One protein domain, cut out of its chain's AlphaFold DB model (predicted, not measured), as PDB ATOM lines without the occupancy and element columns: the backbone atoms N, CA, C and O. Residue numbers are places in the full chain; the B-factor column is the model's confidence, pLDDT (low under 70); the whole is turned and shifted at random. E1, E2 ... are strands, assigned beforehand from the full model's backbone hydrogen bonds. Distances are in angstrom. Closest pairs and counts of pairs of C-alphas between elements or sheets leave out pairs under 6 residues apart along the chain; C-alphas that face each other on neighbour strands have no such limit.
ATOM      1  N   GLY A 297      91.188 212.610 128.316       54.53
ATOM      2  CA  GLY A 297      90.131 213.473 128.824       54.53
ATOM      3  C   GLY A 297      88.783 212.918 128.381       54.53
ATOM      4  O   GLY A 297      88.600 212.623 127.206       54.53
ATOM      5  N   TYR A 298      87.843 212.765 129.305       54.59
ATOM      6  CA  TYR A 298      86.489 212.376 128.939       54.59
ATOM      7  C   TYR A 298      85.869 213.499 128.096       54.59
ATOM      8  O   TYR A 298      85.731 214.638 128.550       54.59
ATOM      9  N   CYS A 299      85.509 213.205 126.844       55.06
ATOM     10  CA  CYS A 299      84.696 214.132 126.060       55.06
ATOM     11  C   CYS A 299      83.271 214.060 126.622       55.06
ATOM     12  O   CYS A 299      82.605 213.041 126.481       55.06
ATOM     13  N   GLY A 300      82.805 215.121 127.281       61.91
ATOM     14  CA  GLY A 300      81.378 215.258 127.590       61.91
ATOM     15  C   GLY A 300      80.574 215.639 126.341       61.91
ATOM     16  O   GLY A 300      81.162 216.093 125.357       61.91
ATOM     17  N   PHE A 301      79.239 215.560 126.413       61.34
ATOM     18  CA  PHE A 301      78.306 215.992 125.349       61.34
ATOM     19  C   PHE A 301      78.531 217.426 124.842       61.34
ATOM     20  O   PHE A 301      78.111 217.788 123.752       61.34
ATOM     21  N   SER A 302      79.205 218.265 125.629       62.19
ATOM     22  CA  SER A 302      79.564 219.628 125.243       62.19
ATOM     23  C   SER A 302      80.876 219.732 124.449       62.19
ATOM     24  O   SER A 302      81.321 220.839 124.194       62.19
ATOM     25  N   CYS A 303      81.562 218.635 124.111       66.38
ATOM     26  CA  CYS A 303      82.821 218.682 123.362       66.38
ATOM     27  C   CYS A 303      82.595 219.149 121.911       66.38
ATOM     28  O   CYS A 303      81.741 218.615 121.221       66.38
ATOM     29  N   LYS A 304      83.420 220.067 121.384       69.44
ATOM     30  CA  LYS A 304      83.334 220.508 119.970       69.44
ATOM     31  C   LYS A 304      83.603 219.400 118.938       69.44
ATOM     32  O   LYS A 304      83.329 219.577 117.759       69.44
ATOM     33  N   HIS A 305      84.197 218.293 119.382       70.44
ATOM     34  CA  HIS A 305      84.502 217.111 118.574       70.44
ATOM     35  C   HIS A 305      83.519 215.956 118.819       70.44
ATOM     36  O   HIS A 305      83.767 214.856 118.326       70.44
ATOM     37  N   TYR A 306      82.460 216.196 119.600       75.00
ATOM     38  CA  TYR A 306      81.358 215.265 119.818       75.00
ATOM     39  C   TYR A 306      80.498 215.157 118.560       75.00
ATOM     40  O   TYR A 306      80.176 216.173 117.942       75.00
ATOM     41  N   TYR A 307      80.106 213.938 118.215       79.88
ATOM     42  CA  TYR A 307      79.075 213.680 117.222       79.88
ATOM     43  C   TYR A 307      78.366 212.360 117.531       79.88
ATOM     44  O   TYR A 307      78.885 211.502 118.252       79.88
ATOM     45  N   GLU A 308      77.156 212.244 117.001       85.69
ATOM     46  CA  GLU A 308      76.281 211.085 117.146       85.69
ATOM     47  C   GLU A 308      76.260 210.336 115.821       85.69
ATOM     48  O   GLU A 308      76.104 210.952 114.764       85.69
ATOM     49  N   GLU A 309      76.410 209.016 115.878       85.81
ATOM     50  CA  GLU A 309      76.152 208.144 114.736       85.81
ATOM     51  C   GLU A 309      74.967 207.238 115.064       85.81
ATOM     52  O   GLU A 309      74.915 206.596 116.116       85.81
ATOM     53  N   TYR A 310      74.000 207.211 114.151       85.12
ATOM     54  CA  TYR A 310      72.814 206.374 114.252       85.12
ATOM     55  C   TYR A 310      73.062 205.075 113.487       85.12
ATOM     56  O   TYR A 310      73.369 205.106 112.295       85.12
ATOM     57  N   PHE A 311      72.909 203.939 114.161       83.69
ATOM     58  CA  PHE A 311      73.044 202.612 113.572       83.69
ATOM     59  C   PHE A 311      71.678 201.950 113.459       83.69
ATOM     60  O   PHE A 311      70.881 201.986 114.397       83.69
ATOM     61  N   ASN A 312      71.415 201.317 112.317       86.38
ATOM     62  CA  ASN A 312      70.252 200.451 112.171       86.38
ATOM     63  C   ASN A 312      70.480 199.090 112.851       86.38
ATOM     64  O   ASN A 312      71.597 198.732 113.230       86.38
ATOM     65  N   SER A 313      69.419 198.292 112.913       86.62
ATOM     66  CA  SER A 313      69.421 196.898 113.391       86.62
ATOM     67  C   SER A 313      70.505 195.974 112.793       86.62
ATOM     68  O   SER A 313      70.815 194.931 113.367       86.62
ATOM     69  N   HIS A 314      71.104 196.335 111.654       85.38
ATOM     70  CA  HIS A 314      72.132 195.561 110.951       85.38
ATOM     71  C   HIS A 314      73.548 196.160 111.089       85.38
ATOM     72  O   HIS A 314      74.481 195.666 110.454       85.38
ATOM     73  N   GLY A 315      73.722 197.217 111.892       82.31
ATOM     74  CA  GLY A 315      75.007 197.891 112.109       82.31
ATOM     75  C   GLY A 315      75.435 198.840 110.982       82.31
ATOM     76  O   GLY A 315      76.609 199.192 110.889       82.31
ATOM     77  N   GLY A 316      74.515 199.251 110.106       83.44
ATOM     78  CA  GLY A 316      74.759 200.275 109.086       83.44
ATOM     79  C   GLY A 316      74.456 201.686 109.597       83.44
ATOM     80  O   GLY A 316      73.451 201.881 110.278       83.44
ATOM     81  N   ILE A 317      75.292 202.665 109.228       84.06
ATOM     82  CA  ILE A 317      75.098 204.085 109.568       84.06
ATOM     83  C   ILE A 317      73.910 204.645 108.775       84.06
ATOM     84  O   ILE A 317      73.865 204.532 107.546       84.06
ATOM     85  N   VAL A 318      72.957 205.258 109.472       84.81
ATOM     86  CA  VAL A 318      71.711 205.807 108.918       84.81
ATOM     87  C   VAL A 318      71.485 207.253 109.368       84.81
ATOM     88  O   VAL A 318      72.124 207.735 110.296       84.81
ATOM     89  N   GLY A 319      70.597 207.973 108.677       81.75
ATOM     90  CA  GLY A 319      70.225 209.347 109.043       81.75
ATOM     91  C   GLY A 319      69.192 209.437 110.173       81.75
ATOM     92  O   GLY A 319      69.165 210.447 110.859       81.75
ATOM     93  N   ASP A 320      68.391 208.383 110.368       79.44
ATOM     94  CA  ASP A 320      67.353 208.261 111.397       79.44
ATOM     95  C   ASP A 320      67.291 206.801 111.893       79.44
ATOM     96  O   ASP A 320      67.502 205.871 111.110       79.44
ATOM     97  N   ILE A 321      66.997 206.596 113.182       72.94
ATOM     98  CA  ILE A 321      66.993 205.274 113.837       72.94
ATOM     99  C   ILE A 321      65.727 204.480 113.459       72.94
ATOM    100  O   ILE A 321      64.617 205.012 113.529       72.94
ATOM    101  N   ASP A 322      65.873 203.200 113.094       78.75
ATOM    102  CA  ASP A 322      64.753 202.256 112.969       78.75
ATOM    103  C   ASP A 322      64.307 201.726 114.350       78.75
ATOM    104  O   ASP A 322      64.900 202.032 115.379       78.75
ATOM    105  N   ALA A 323      63.228 200.939 114.415       81.00
ATOM    106  CA  ALA A 323      62.645 200.510 115.696       81.00
ATOM    107  C   ALA A 323      63.605 199.710 116.610       81.00
ATOM    108  O   ALA A 323      63.343 199.592 117.805       81.00
ATOM    109  N   GLU A 324      64.693 199.171 116.053       84.06
ATOM    110  CA  GLU A 324      65.691 198.349 116.754       84.06
ATOM    111  C   GLU A 324      67.122 198.908 116.640       84.06
ATOM    112  O   GLU A 324      68.084 198.245 117.030       84.06
ATOM    113  N   GLY A 325      67.282 200.118 116.103       84.69
ATOM    114  CA  GLY A 325      68.576 200.773 115.970       84.69
ATOM    115  C   GLY A 325      69.068 201.372 117.286       84.69
ATOM    116  O   GLY A 325      68.335 201.480 118.272       84.69
ATOM    117  N   TYR A 326      70.331 201.784 117.310       83.75
ATOM    118  CA  TYR A 326      70.954 202.393 118.482       83.75
ATOM    119  C   TYR A 326      71.841 203.577 118.091       83.75
ATOM    120  O   TYR A 326      72.260 203.718 116.944       83.75
ATOM    121  N   VAL A 327      72.098 204.457 119.060       84.00
ATOM    122  CA  VAL A 327      73.004 205.601 118.902       84.00
ATOM    123  C   VAL A 327      74.319 205.256 119.568       84.00
ATOM    124  O   VAL A 327      74.324 204.848 120.732       84.00
ATOM    125  N   GLU A 328      75.423 205.458 118.861       81.56
ATOM    126  CA  GLU A 328      76.737 205.502 119.489       81.56
ATOM    127  C   GLU A 328      77.278 206.923 119.498       81.56
ATOM    128  O   GLU A 328      77.077 207.731 118.589       81.56
ATOM    129  N   TYR A 329      77.967 207.213 120.590       79.88
ATOM    130  CA  TYR A 329      78.516 208.518 120.873       79.88
ATOM    131  C   TYR A 329      80.023 208.462 120.662       79.88
ATOM    132  O   TYR A 329      80.711 207.647 121.285       79.88
ATOM    133  N   TYR A 330      80.547 209.382 119.854       76.75
ATOM    134  CA  TYR A 330      81.960 209.413 119.500       76.75
ATOM    135  C   TYR A 330      82.600 210.782 119.734       76.75
ATOM    136  O   TYR A 330      81.967 211.836 119.643       76.75
ATOM    137  N   CYS A 331      83.899 210.763 120.039       74.88
ATOM    138  CA  CYS A 331      84.749 211.947 120.022       74.88
ATOM    139  C   CYS A 331      85.780 211.763 118.904       74.88
ATOM    140  O   CYS A 331      86.560 210.816 118.957       74.88
ATOM    141  N   ASN A 332      85.841 212.682 117.930       72.88
ATOM    142  CA  ASN A 332      86.763 212.598 116.775       72.88
ATOM    143  C   ASN A 332      88.262 212.532 117.147       72.88
ATOM    144  O   ASN A 332      89.112 212.307 116.292       72.88
ATOM    145  N   LEU A 333      88.595 212.744 118.423       69.94
ATOM    146  CA  LEU A 333      89.946 212.627 118.972       69.94
ATOM    147  C   LEU A 333      90.240 211.239 119.582       69.94
ATOM    148  O   LEU A 333      91.321 211.030 120.121       69.94
ATOM    149  N   GLY A 334      89.298 210.290 119.512       67.75
ATOM    150  CA  GLY A 334      89.460 208.925 120.029       67.75
ATOM    151  C   GLY A 334      89.295 208.785 121.548       67.75
ATOM    152  O   GLY A 334      89.725 207.788 122.124       67.75
ATOM    153  N   HIS A 335      88.700 209.775 122.218       66.31
ATOM    154  CA  HIS A 335      88.443 209.728 123.659       66.31
ATOM    155  C   HIS A 335      87.149 208.976 123.992       66.31
ATOM    156  O   HIS A 335      86.145 209.115 123.294       66.31
ATOM    157  N   THR A 336      87.145 208.248 125.109       62.38
ATOM    158  CA  THR A 336      85.934 207.626 125.657       62.38
ATOM    159  C   THR A 336      84.972 208.702 126.173       62.38
ATOM    160  O   THR A 336      85.381 209.617 126.894       62.38
ATOM    161  N   ILE A 337      83.689 208.596 125.823       62.00
ATOM    162  CA  ILE A 337      82.644 209.499 126.320       62.00
ATOM    163  C   ILE A 337      82.183 209.020 127.694       62.00
ATOM    164  O   ILE A 337      81.912 207.838 127.891       62.00
ATOM    165  N   ALA A 338      82.124 209.939 128.656       62.94
ATOM    166  CA  ALA A 338      81.564 209.679 129.977       62.94
ATOM    167  C   ALA A 338      80.643 210.825 130.402       62.94
ATOM    168  O   ALA A 338      80.923 211.998 130.130       62.94
ATOM    169  N   ASP A 339      79.577 210.474 131.123       55.41
ATOM    170  CA  ASP A 339      78.609 211.400 131.713       55.41
ATOM    171  C   ASP A 339      79.251 212.196 132.857       55.41
ATOM    172  O   ASP A 339      79.085 211.908 134.041       55.41
ATOM    173  N   GLY A 340      80.057 213.198 132.517       54.06
ATOM    174  CA  GLY A 340      80.784 213.959 133.524       54.06
ATOM    175  C   GLY A 340      81.822 214.896 132.935       54.06
ATOM    176  O   GLY A 340      82.889 214.484 132.506       54.06
ATOM    177  N   LYS A 341      81.469 216.181 132.944       50.75
ATOM    178  CA  LYS A 341      82.256 217.389 132.647       50.75
ATOM    179  C   LYS A 341      83.786 217.202 132.697       50.75
ATOM    180  O   LYS A 341      84.332 217.077 133.786       50.75
ATOM    181  N   TYR A 342      84.447 217.272 131.536       53.53
ATOM    182  CA  TYR A 342      85.550 218.191 131.170       53.53
ATOM    183  C   TYR A 342      86.387 217.599 130.017       53.53
ATOM    184  O   TYR A 342      87.157 216.664 130.220       53.53
ATOM    185  N   CYS A 343      86.306 218.207 128.826       55.09
ATOM    186  CA  CYS A 343      87.247 217.936 127.737       55.09
ATOM    187  C   CYS A 343      88.501 218.806 127.930       55.09
ATOM    188  O   CYS A 343      88.396 220.027 128.050       55.09
ATOM    189  N   LYS A 344      89.684 218.178 127.976       50.44
ATOM    190  CA  LYS A 344      90.978 218.838 128.242       50.44
ATOM    191  C   LYS A 344      91.405 219.806 127.124       50.44
ATOM    192  O   LYS A 344      92.206 220.697 127.377       50.44
ATOM    193  N   ASP A 345      90.817 219.691 125.932       53.97
ATOM    194  CA  ASP A 345      91.161 220.493 124.746       53.97
ATOM    195  C   ASP A 345      90.349 221.797 124.607       53.97
ATOM    196  O   ASP A 345      90.218 222.355 123.515       53.97
ATOM    197  N   TYR A 346      89.793 222.297 125.716       53.69
ATOM    198  CA  TYR A 346      89.140 223.611 125.785       53.69
ATOM    199  C   TYR A 346      90.110 224.790 125.962       53.69
ATOM    200  O   TYR A 346      89.685 225.936 125.842       53.69
ATOM    201  N   GLU A 347      91.398 224.546 126.211       43.88
ATOM    202  CA  GLU A 347      92.409 225.607 126.304       43.88
ATOM    203  C   GLU A 347      93.196 225.742 124.995       43.88
ATOM    204  O   GLU A 347      94.341 225.299 124.892       43.88
ATOM    205  N   ARG A 348      92.569 226.358 123.987       40.38
ATOM    206  CA  ARG A 348      93.241 227.230 123.009       40.38
ATOM    207  C   ARG A 348      92.251 228.095 122.249       40.38
ATOM    208  O   ARG A 348      91.309 227.522 121.658       40.38
TER     209      ARG A 348
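What this domain is: This is residues 297 to 348 of the 348 residues of an uncharacterized protein of Methanobrevibacter sp (UniProt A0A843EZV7). With little regular structure, the domain is a slender two-stranded hairpin, E1 and E2, with a long loop, residues 312 to 325, at one end and two stretches with no named element, residues 297 to 305 and 332 to 348, at the other. The 52 printed residues hold no named helix and two strands, E1 then E2, in an antiparallel sheet; the class is all strand, with 12 residues in named elements. The whole is a loose rod, radius of gyration of the C-alphas 12.9 A, spanning 39 by 18 by 15 A.

Where its parts are: E1, residues 306 to 311, begins at C-alpha (81.358, 215.265, 119.818) and measures 16.4 A. E2, residues 326 to 331, measures 16.9 A and ends at C-alpha (84.749, 211.947, 120.022).

How they stand to each other: E1 and E2 form a hairpin, antiparallel at 153 degrees between directions. N 311 and O 326 are within hydrogen-bond range at 2.9 A, and N 328 and O 309 at 3.0 A. Residues 310 to 311 of E1 also pair, antiparallel, with residues 317 to 318.

The domain as a whole: The farthest C-alphas, of Ala 323 and Arg 348, are 41.3 A apart. The printed part has no cut; the link E1 to E2 is long, 14 residues. pLDDT is under 70 in residues 297 to 304 and 333 to 348.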